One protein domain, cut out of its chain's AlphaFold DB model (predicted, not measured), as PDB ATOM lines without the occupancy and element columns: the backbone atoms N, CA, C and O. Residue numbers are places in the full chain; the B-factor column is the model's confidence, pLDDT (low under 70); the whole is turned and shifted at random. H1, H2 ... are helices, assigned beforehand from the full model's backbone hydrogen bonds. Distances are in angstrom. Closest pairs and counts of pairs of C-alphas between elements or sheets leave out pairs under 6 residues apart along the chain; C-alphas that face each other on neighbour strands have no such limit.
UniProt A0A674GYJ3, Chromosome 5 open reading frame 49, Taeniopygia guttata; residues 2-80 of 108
ATOM      1  N   PHE A   2      11.001  16.525  -4.399       56.38
ATOM      2  CA  PHE A   2       9.755  15.757  -4.496       56.38
ATOM      3  C   PHE A   2       8.583  16.737  -4.557       56.38
ATOM      4  O   PHE A   2       8.381  17.509  -3.624       56.38
ATOM      5  N   VAL A   3       7.849  16.732  -5.669       58.44
ATOM      6  CA  VAL A   3       6.601  17.485  -5.815       58.44
ATOM      7  C   VAL A   3       5.462  16.519  -5.499       58.44
ATOM      8  O   VAL A   3       5.309  15.532  -6.224       58.44
ATOM      9  N   PRO A   4       4.672  16.750  -4.436       60.19
ATOM     10  CA  PRO A   4       3.564  15.876  -4.095       60.19
ATOM     11  C   PRO A   4       2.578  15.765  -5.268       60.19
ATOM     12  O   PRO A   4       2.205  16.782  -5.861       60.19
ATOM     13  N   PRO A   5       2.114  14.550  -5.610       61.34
ATOM     14  CA  PRO A   5       1.217  14.338  -6.743       61.34
ATOM     15  C   PRO A   5      -0.196  14.870  -6.493       61.34
ATOM     16  O   PRO A   5      -0.971  14.979  -7.435       61.34
ATOM     17  N   LYS A   6      -0.557  15.197  -5.250       58.97
ATOM     18  CA  LYS A   6      -1.839  15.806  -4.890       58.97
ATOM     19  C   LYS A   6      -1.590  17.039  -4.038       58.97
ATOM     20  O   LYS A   6      -0.713  17.036  -3.176       58.97
ATOM     21  N   ARG A   7      -2.365  18.087  -4.301       63.75
ATOM     22  CA  ARG A   7      -2.336  19.325  -3.533       63.75
ATOM     23  C   ARG A   7      -3.501  19.314  -2.551       63.75
ATOM     24  O   ARG A   7      -4.618  19.651  -2.916       63.75
ATOM     25  N   GLU A   8      -3.230  18.918  -1.316       63.06
ATOM     26  CA  GLU A   8      -4.159  19.076  -0.196       63.06
ATOM     27  C   GLU A   8      -3.769  20.366   0.529       63.06
ATOM     28  O   GLU A   8      -2.799  20.409   1.280       63.06
ATOM     29  N   GLY A   9      -4.435  21.474   0.208       66.25
ATOM     30  CA  GLY A   9      -4.129  22.771   0.803       66.25
ATOM     31  C   GLY A   9      -5.247  23.783   0.573       66.25
ATOM     32  O   GLY A   9      -6.074  23.583  -0.319       66.25
ATOM     33  N   PRO A  10      -5.297  24.862   1.371       72.06
ATOM     34  CA  PRO A  10      -6.351  25.860   1.272       72.06
ATOM     35  C   PRO A  10      -6.388  26.513  -0.124       72.06
ATOM     36  O   PRO A  10      -5.333  26.730  -0.734       72.06
ATOM     37  N   PRO A  11      -7.584  26.878  -0.629       69.81
ATOM     38  CA  PRO A  11      -7.768  27.460  -1.963       69.81
ATOM     39  C   PRO A  11      -7.006  28.778  -2.164       69.81
ATOM     40  O   PRO A  11      -6.676  29.133  -3.290       69.81
ATOM     41  N   GLU A  12      -6.633  29.461  -1.080       68.62
ATOM     42  CA  GLU A  12      -5.793  30.665  -1.093       68.62
ATOM     43  C   GLU A  12      -4.398  30.449  -1.700       68.62
ATOM     44  O   GLU A  12      -3.735  31.406  -2.109       68.62
ATOM     45  N   LEU A  13      -3.943  29.196  -1.757       69.50
ATOM     46  CA  LEU A  13      -2.668  28.832  -2.358       69.50
ATOM     47  C   LEU A  13      -2.800  28.540  -3.868       69.50
ATOM     48  O   LEU A  13      -1.775  28.481  -4.556       69.50
ATOM     49  N   SER A  14      -4.017  28.354  -4.397       73.06
ATOM     50  CA  SER A  14      -4.268  28.165  -5.835       73.06
ATOM     51  C   SER A  14      -3.906  29.423  -6.622       73.06
ATOM     52  O   SER A  14      -4.137  30.542  -6.171       73.06
ATOM     53  N   TYR A  15      -3.366  29.246  -7.827       76.69
ATOM     54  CA  TYR A  15      -3.107  30.349  -8.750       76.69
ATOM     55  C   TYR A  15      -4.404  31.068  -9.145       76.69
ATOM     56  O   TYR A  15      -4.459  32.294  -9.204       76.69
ATOM     57  N   PHE A  16      -5.465  30.294  -9.372       75.75
ATOM     58  CA  PHE A  16      -6.760  30.775  -9.840       75.75
ATOM     59  C   PHE A  16      -7.766  31.049  -8.711       75.75
ATOM     60  O   PHE A  16      -8.683  31.850  -8.893       75.75
ATOM     61  N   GLY A  17      -7.626  30.386  -7.562       73.88
ATOM     62  CA  GLY A  17      -8.526  30.523  -6.409       73.88
ATOM     63  C   GLY A  17      -8.135  31.615  -5.411       73.88
ATOM     64  O   GLY A  17      -8.843  31.825  -4.428       73.88
ATOM     65  N   ARG A  18      -7.013  32.311  -5.627       75.31
ATOM     66  CA  ARG A  18      -6.529  33.323  -4.689       75.31
ATOM     67  C   ARG A  18      -7.418  34.564  -4.713       75.31
ATOM     68  O   ARG A  18      -7.558  35.212  -5.748       75.31
ATOM     69  N   ALA A  19      -7.959  34.929  -3.553       72.06
ATOM     70  CA  ALA A  19      -8.648  36.201  -3.386       72.06
ATOM     71  C   ALA A  19      -7.695  37.366  -3.704       72.06
ATOM     72  O   ALA A  19      -6.524  37.357  -3.307       72.06
ATOM     73  N   HIS A  20      -8.196  38.373  -4.422       69.12
ATOM     74  CA  HIS A  20      -7.424  39.582  -4.677       69.12
ATOM     75  C   HIS A  20      -7.150  40.278  -3.341       69.12
ATOM     76  O   HIS A  20      -8.084  40.649  -2.629       69.12
ATOM     77  N   LYS A  21      -5.875  40.461  -2.988       69.81
ATOM     78  CA  LYS A  21      -5.510  41.214  -1.788       69.81
ATOM     79  C   LYS A  21      -5.820  42.687  -2.044       69.81
ATOM     80  O   LYS A  21      -5.143  43.336  -2.831       69.81
ATOM     81  N   THR A  22      -6.883  43.190  -1.435       64.44
ATOM     82  CA  THR A  22      -7.206  44.618  -1.378       64.44
ATOM     83  C   THR A  22      -6.580  45.168  -0.102       64.44
ATOM     84  O   THR A  22      -7.163  45.097   0.972       64.44
ATOM     85  N   GLY A  23      -5.339  45.631  -0.201       74.44
ATOM     86  CA  GLY A  23      -4.644  46.323   0.880       74.44
ATOM     87  C   GLY A  23      -3.757  47.413   0.298       74.44
ATOM     88  O   GLY A  23      -3.369  47.316  -0.870       74.44
ATOM     89  N   ASP A  24      -3.460  48.435   1.099       74.19
ATOM     90  CA  ASP A  24      -2.517  49.484   0.716       74.19
ATOM     91  C   ASP A  24      -1.164  48.842   0.419       74.19
ATOM     92  O   ASP A  24      -0.540  48.209   1.273       74.19
ATOM     93  N   PHE A  25      -0.763  48.932  -0.845       70.69
ATOM     94  CA  PHE A  25       0.422  48.271  -1.346       70.69
ATOM     95  C   PHE A  25       1.529  49.304  -1.574       70.69
ATOM     96  O   PHE A  25       1.427  50.156  -2.460       70.69
ATOM     97  N   PHE A  26       2.596  49.231  -0.777       83.12
ATOM     98  CA  PHE A  26       3.784  50.053  -0.982       83.12
ATOM     99  C   PHE A  26       4.723  49.375  -1.978       83.12
ATOM    100  O   PHE A  26       5.219  48.277  -1.738       83.12
ATOM    101  N   THR A  27       5.011  50.055  -3.091       83.25
ATOM    102  CA  THR A  27       5.873  49.539  -4.172       83.25
ATOM    103  C   THR A  27       7.249  49.101  -3.686       83.25
ATOM    104  O   THR A  27       7.776  48.104  -4.175       83.25
ATOM    105  N   TYR A  28       7.809  49.815  -2.709       86.88
ATOM    106  CA  TYR A  28       9.078  49.467  -2.080       86.88
ATOM    107  C   TYR A  28       9.025  48.065  -1.459       86.88
ATOM    108  O   TYR A  28       9.891  47.234  -1.736       86.88
ATOM    109  N   ASP A  29       7.968  47.769  -0.706       83.00
ATOM    110  CA  ASP A  29       7.872  46.526   0.046       83.00
ATOM    111  C   ASP A  29       7.740  45.297  -0.860       83.00
ATOM    112  O   ASP A  29       8.400  44.315  -0.554       83.00
ATOM    113  N   ASP A  30       7.003  45.302  -1.992       77.12
ATOM    114  CA  ASP A  30       7.047  44.113  -2.889       77.12
ATOM    115  C   ASP A  30       8.370  43.992  -3.640       77.12
ATOM    116  O   ASP A  30       8.831  42.866  -3.836       77.12
ATOM    117  N   VAL A  31       8.966  45.100  -4.098       80.56
ATOM    118  CA  VAL A  31      10.208  45.031  -4.889       80.56
ATOM    119  C   VAL A  31      11.345  44.459  -4.044       80.56
ATOM    120  O   VAL A  31      12.145  43.672  -4.547       80.56
ATOM    121  N   PHE A  32      11.382  44.805  -2.757       82.50
ATOM    122  CA  PHE A  32      12.402  44.344  -1.819       82.50
ATOM    123  C   PHE A  32      11.930  43.218  -0.891       82.50
ATOM    124  O   PHE A  32      12.660  42.852   0.032       82.50
ATOM    125  N   ARG A  33      10.759  42.605  -1.136       79.12
ATOM    126  CA  ARG A  33      10.304  41.462  -0.335       79.12
ATOM    127  C   ARG A  33      11.163  40.240  -0.624       79.12
ATOM    128  O   ARG A  33      10.905  39.486  -1.563       79.12
ATOM    129  N   ILE A  34      12.140  39.995   0.237       71.31
ATOM    130  CA  ILE A  34      12.829  38.710   0.293       71.31
ATOM    131  C   ILE A  34      11.907  37.751   1.059       71.31
ATOM    132  O   ILE A  34      11.572  38.034   2.209       71.31
ATOM    133  N   PRO A  35      11.430  36.652   0.448       72.69
ATOM    134  CA  PRO A  35      10.652  35.672   1.189       72.69
ATOM    135  C   PRO A  35      11.522  35.061   2.295       72.69
ATOM    136  O   PRO A  35      12.686  34.767   2.054       72.69
ATOM    137  N   GLU A  36      10.957  34.854   3.487       67.19
ATOM    138  CA  GLU A  36      11.698  34.356   4.664       67.19
ATOM    139  C   GLU A  36      12.424  33.024   4.395       67.19
ATOM    140  O   GLU A  36      13.520  32.797   4.895       67.19
ATOM    141  N   ASP A  37      11.871  32.194   3.506       67.94
ATOM    142  CA  ASP A  37      12.432  30.899   3.105       67.94
ATOM    143  C   ASP A  37      13.340  30.983   1.854       67.94
ATOM    144  O   ASP A  37      13.490  30.006   1.112       67.94
ATOM    145  N   TYR A  38      13.875  32.163   1.521       68.81
ATOM    146  CA  TYR A  38      14.693  32.352   0.322       68.81
ATOM    147  C   TYR A  38      16.095  31.762   0.495       68.81
ATOM    148  O   TYR A  38      16.982  32.375   1.085       68.81
ATOM    149  N   ASP A  39      16.327  30.597  -0.106       74.38
ATOM    150  CA  ASP A  39      17.669  30.035  -0.216       74.38
ATOM    151  C   ASP A  39      18.381  30.543  -1.484       74.38
ATOM    152  O   ASP A  39      18.075  30.169  -2.627       74.38
ATOM    153  N   GLN A  40      19.374  31.404  -1.271       76.38
ATOM    154  CA  GLN A  40      20.221  31.961  -2.323       76.38
ATOM    155  C   GLN A  40      21.180  30.946  -2.961       76.38
ATOM    156  O   GLN A  40      21.761  31.247  -4.005       76.38
ATOM    157  N   TYR A  41      21.361  29.765  -2.369       80.00
ATOM    158  CA  TYR A  41      22.256  28.723  -2.871       80.00
ATOM    159  C   TYR A  41      21.538  27.716  -3.775       80.00
ATOM    160  O   TYR A  41      22.175  27.049  -4.588       80.00
ATOM    161  N   LEU A  42      20.205  27.659  -3.714       73.62
ATOM    162  CA  LEU A  42      19.388  26.841  -4.612       73.62
ATOM    163  C   LEU A  42      19.472  27.353  -6.068       73.62
ATOM    164  O   LEU A  42      19.416  28.568  -6.286       73.62
ATOM    165  N   PRO A  43      19.559  26.478  -7.091       77.75
ATOM    166  CA  PRO A  43      19.486  26.877  -8.498       77.75
ATOM    167  C   PRO A  43      18.157  27.559  -8.856       77.75
ATOM    168  O   PRO A  43      17.103  27.234  -8.311       77.75
ATOM    169  N   ARG A  44      18.176  28.485  -9.829       71.69
ATOM    170  CA  ARG A  44      16.997  29.291 -10.221       71.69
ATOM    171  C   ARG A  44      15.771  28.444 -10.589       71.69
ATOM    172  O   ARG A  44      14.652  28.831 -10.257       71.69
ATOM    173  N   CYS A  45      15.981  27.310 -11.259       63.69
ATOM    174  CA  CYS A  45      14.914  26.387 -11.659       63.69
ATOM    175  C   CYS A  45      14.233  25.736 -10.446       63.69
ATOM    176  O   CYS A  45      13.011  25.620 -10.421       63.69
ATOM    177  N   ASP A  46      15.006  25.404  -9.411       65.12
ATOM    178  CA  ASP A  46      14.500  24.789  -8.184       65.12
ATOM    179  C   ASP A  46      13.930  25.825  -7.204       65.12
ATOM    180  O   ASP A  46      12.986  25.521  -6.478       65.12
ATOM    181  N   ARG A  47      14.400  27.085  -7.244       69.62
ATOM    182  CA  ARG A  47      13.844  28.193  -6.435       69.62
ATOM    183  C   ARG A  47      12.358  28.425  -6.686       69.62
ATOM    184  O   ARG A  47      11.608  28.685  -5.749       69.62
ATOM    185  N   LYS A  48      11.911  28.316  -7.940       58.53
ATOM    186  CA  LYS A  48      10.502  28.548  -8.311       58.53
ATOM    187  C   LYS A  48       9.561  27.485  -7.727       58.53
ATOM    188  O   LYS A  48       8.371  27.739  -7.570       58.53
ATOM    189  N   HIS A  49      10.112  26.326  -7.368       54.75
ATOM    190  CA  HIS A  49       9.413  25.192  -6.769       54.75
ATOM    191  C   HIS A  49       9.857  24.920  -5.328       54.75
ATOM    192  O   HIS A  49       9.490  23.887  -4.776       54.75
ATOM    193  N   ALA A  50      10.621  25.827  -4.702       50.78
ATOM    194  CA  ALA A  50      11.248  25.608  -3.397       50.78
ATOM    195  C   ALA A  50      10.242  25.308  -2.276       50.78
ATOM    196  O   ALA A  50      10.575  24.625  -1.317       50.78
ATOM    197  N   LYS A  51       8.977  25.723  -2.428       59.78
ATOM    198  CA  LYS A  51       7.902  25.354  -1.494       59.78
ATOM    199  C   LYS A  51       7.301  23.966  -1.748       59.78
ATOM    200  O   LYS A  51       6.249  23.668  -1.205       59.78
ATOM    201  N   ALA A  52       7.889  23.157  -2.634       55.75
ATOM    202  CA  ALA A  52       7.394  21.857  -3.112       55.75
ATOM    203  C   ALA A  52       5.953  21.857  -3.672       55.75
ATOM    204  O   ALA A  52       5.462  20.836  -4.146       55.75
ATOM    205  N   HIS A  53       5.275  23.003  -3.685       59.03
ATOM    206  CA  HIS A  53       3.971  23.199  -4.289       59.03
ATOM    207  C   HIS A  53       4.169  23.404  -5.792       59.03
ATOM    208  O   HIS A  53       4.336  24.523  -6.276       59.03
ATOM    209  N   GLY A  54       4.229  22.303  -6.540       59.78
ATOM    210  CA  GLY A  54       4.171  22.353  -7.998       59.78
ATOM    211  C   GLY A  54       2.921  23.103  -8.470       59.78
ATOM    212  O   GLY A  54       1.869  23.041  -7.835       59.78
ATOM    213  N   LEU A  55       3.033  23.824  -9.587       67.12
ATOM    214  CA  LEU A  55       1.897  24.510 -10.201       67.12
ATOM    215  C   LEU A  55       1.126  23.504 -11.058       67.12
ATOM    216  O   LEU A  55       1.525  23.210 -12.184       67.12
ATOM    217  N   LYS A  56       0.017  22.976 -10.540       73.88
ATOM    218  CA  LYS A  56      -0.917  22.157 -11.322       73.88
ATOM    219  C   LYS A  56      -1.973  23.030 -11.991       73.88
ATOM    220  O   LYS A  56      -3.152  22.970 -11.669       73.88
ATOM    221  N   ILE A  57      -1.514  23.861 -12.923       76.56
ATOM    222  CA  ILE A  57      -2.335  24.899 -13.563       76.56
ATOM    223  C   ILE A  57      -3.579  24.288 -14.214       76.56
ATOM    224  O   ILE A  57      -4.671  24.780 -13.977       76.56
ATOM    225  N   ASN A  58      -3.422  23.184 -14.949       79.69
ATOM    226  CA  ASN A  58      -4.536  22.539 -15.640       79.69
ATOM    227  C   ASN A  58      -5.616  22.043 -14.660       79.69
ATOM    228  O   ASN A  58      -6.772  22.418 -14.782       79.69
ATOM    229  N   GLU A  59      -5.246  21.273 -13.630       80.06
ATOM    230  CA  GLU A  59      -6.220  20.776 -12.639       80.06
ATOM    231  C   GLU A  59      -6.956  21.923 -11.924       80.06
ATOM    232  O   GLU A  59      -8.161  21.842 -11.707       80.06
ATOM    233  N   GLU A  60      -6.251  23.010 -11.590       80.12
ATOM    234  CA  GLU A  60      -6.861  24.191 -10.966       80.12
ATOM    235  C   GLU A  60      -7.772  24.971 -11.924       80.12
ATOM    236  O   GLU A  60      -8.789  25.517 -11.500       80.12
ATOM    237  N   GLU A  61      -7.417  25.035 -13.205       83.81
ATOM    238  CA  GLU A  61      -8.227  25.669 -14.245       83.81
ATOM    239  C   GLU A  61      -9.526  24.889 -14.486       83.81
ATOM    240  O   GLU A  61     -10.589  25.501 -14.549       83.81
ATOM    241  N   MET A  62      -9.452  23.553 -14.523       82.31
ATOM    242  CA  MET A  62     -10.604  22.651 -14.686       82.31
ATOM    243  C   MET A  62     -11.538  22.625 -13.475       82.31
ATOM    244  O   MET A  62     -12.727  22.362 -13.618       82.31
ATOM    245  N   ALA A  63     -11.026  22.903 -12.275       83.25
ATOM    246  CA  ALA A  63     -11.849  22.984 -11.069       83.25
ATOM    247  C   ALA A  63     -12.737  24.243 -11.019       83.25
ATOM    248  O   ALA A  63     -13.636  24.327 -10.178       83.25
ATOM    249  N   ARG A  64     -12.494  25.246 -11.876       79.88
ATOM    250  CA  ARG A  64     -13.330  26.451 -11.932       79.88
ATOM    251  C   ARG A  64     -14.694  26.140 -12.536       79.88
ATOM    252  O   ARG A  64     -14.808  25.452 -13.540       79.88
ATOM    253  N   THR A  65     -15.734  26.753 -11.973       83.12
ATOM    254  CA  THR A  65     -17.099  26.673 -12.516       83.12
ATOM    255  C   THR A  65     -17.230  27.344 -13.881       83.12
ATOM    256  O   THR A  65     -18.017  26.898 -14.710       83.12
ATOM    257  N   VAL A  66     -16.472  28.419 -14.114       81.94
ATOM    258  CA  VAL A  66     -16.448  29.156 -15.380       81.94
ATOM    259  C   VAL A  66     -15.012  29.187 -15.914       81.94
ATOM    260  O   VAL A  66     -14.115  29.656 -15.201       81.94
ATOM    261  N   PRO A  67     -14.774  28.714 -17.150       82.62
ATOM    262  CA  PRO A  67     -13.442  28.693 -17.737       82.62
ATOM    263  C   PRO A  67     -12.929  30.105 -18.055       82.62
ATOM    264  O   PRO A  67     -13.695  31.035 -18.308       82.62
ATOM    265  N   VAL A  68     -11.604  30.269 -18.062       83.94
ATOM    266  CA  VAL A  68     -10.935  31.544 -18.384       83.94
ATOM    267  C   VAL A  68     -10.914  31.767 -19.892       83.94
ATOM    268  O   VAL A  68     -10.758  30.808 -20.637       83.94
ATOM    269  N   LEU A  69     -10.964  33.020 -20.358       83.69
ATOM    270  CA  LEU A  69     -10.853  33.364 -21.788       83.69
ATOM    271  C   LEU A  69      -9.619  32.764 -22.483       83.69
ATOM    272  O   LEU A  69      -9.672  32.431 -23.658       83.69
ATOM    273  N   THR A  70      -8.504  32.639 -21.760       82.69
ATOM    274  CA  THR A  70      -7.253  32.050 -22.263       82.69
ATOM    275  C   THR A  70      -7.237  30.524 -22.212       82.69
ATOM    276  O   THR A  70      -6.276  29.917 -22.680       82.69
ATOM    277  N   SER A  71      -8.251  29.905 -21.608       82.62
ATOM    278  CA  SER A  71      -8.339  28.455 -21.502       82.62
ATOM    279  C   SER A  71      -8.657  27.851 -22.863       82.62
ATOM    280  O   SER A  71      -9.401  28.416 -23.667       82.62
ATOM    281  N   SER A  72      -8.129  26.658 -23.112       80.75
ATOM    282  CA  SER A  72      -8.440  25.929 -24.343       80.75
ATOM    283  C   SER A  72      -9.873  25.387 -24.375       80.75
ATOM    284  O   SER A  72     -10.338  24.968 -25.436       80.75
ATOM    285  N   GLU A  73     -10.554  25.348 -23.230       81.88
ATOM    286  CA  GLU A  73     -11.937  24.889 -23.099       81.88
ATOM    287  C   GLU A  73     -12.954  26.008 -23.289       81.88
ATOM    288  O   GLU A  73     -14.084  25.750 -23.704       81.88
ATOM    289  N   TYR A  74     -12.569  27.258 -23.027       84.38
ATOM    290  CA  TYR A  74     -13.464  28.391 -23.183       84.38
ATOM    291  C   TYR A  74     -14.000  28.472 -24.616       84.38
ATOM    292  O   TYR A  74     -13.256  28.425 -25.595       84.38
ATOM    293  N   GLY A  75     -15.325  28.561 -24.731       80.56
ATOM    294  CA  GLY A  75     -16.036  28.580 -26.009       80.56
ATOM    295  C   GLY A  75     -16.276  27.204 -26.640       80.56
ATOM    296  O   GLY A  75     -17.043  27.116 -27.599       80.56
ATOM    297  N   LYS A  76     -15.705  26.113 -26.109       80.00
ATOM    298  CA  LYS A  76     -16.004  24.758 -26.589       80.00
ATOM    299  C   LYS A  76     -17.288  24.242 -25.946       80.00
ATOM    300  O   LYS A  76     -17.331  23.930 -24.763       80.00
ATOM    301  N   ARG A  77     -18.341  24.085 -26.749       75.56
ATOM    302  CA  ARG A  77     -19.598  23.437 -26.346       75.56
ATOM    303  C   ARG A  77     -19.649  21.986 -26.830       75.56
ATOM    304  O   ARG A  77     -20.459  21.645 -27.682       75.56
ATOM    305  N   ILE A  78     -18.749  21.139 -26.326       75.25
ATOM    306  CA  ILE A  78     -18.619  19.743 -26.799       75.25
ATOM    307  C   ILE A  78     -19.871  18.920 -26.461       75.25
ATOM    308  O   ILE A  78     -20.320  18.121 -27.275       75.25
ATOM    309  N   HIS A  79     -20.446  19.129 -25.273       78.38
ATOM    310  CA  HIS A  79     -21.601  18.359 -24.796       78.38
ATOM    311  C   HIS A  79     -22.956  18.916 -25.248       78.38
ATOM    312  O   HIS A  79     -23.950  18.201 -25.189       78.38
ATOM    313  N   GLU A  80     -22.999  20.165 -25.715       79.50
ATOM    314  CA  GLU A  80     -24.236  20.838 -26.122       79.50
ATOM    315  C   GLU A  80     -23.959  21.775 -27.310       79.50
ATOM    316  O   GLU A  80     -23.923  23.004 -27.158       79.50
TER     317      GLU A  80
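This is residues 2 to 80 of the 108 residues of the protein "Chromosome 5 open reading frame 49" of Taeniopygia guttata (UniProt A0A674GYJ3). This model has little regular structure: the backbone makes a wide, open loop with the short helices H1 and H2 set along it, and H3 leads into a tail, residues 63 to 80, on the other side. Residues 21 to 36, which include H1, stick out. The printed part has 79 residues, 15 of them in three named helices, in the order H1, H2, H3, with no named strand; the class is all helix. It is loose, with a radius of gyration of the C-alphas of 16.6 A and spans of 51 by 36 by 21 A.

After residues 2 to 26 comes H1, residues 27 to 31, in a stretch that stands free. A long link of 12 residues leads to H2, residues 44 to 47, and a short link of 9 to H3, residues 57 to 62. The three helices are apart from each other. In H1 and H3 every O i to N i+4 pair is within hydrogen-bond range; H2 is too short for one.

H1 begins at C-alpha 27 (5.873, 49.539, -4.172) and is 6.3 A long. H2 is 5.0 A long. H3, 8.6 A, ends at C-alpha 62 (-10.604, 22.651, -14.686).

The C-alphas farthest apart, of Tyr 41 and Glu 80, are 52.6 A apart. The printed part has no cut. Mean pLDDT of the printed part is 73.1; 28 residues are under 70, among them 2 to 9 and 45 to 55.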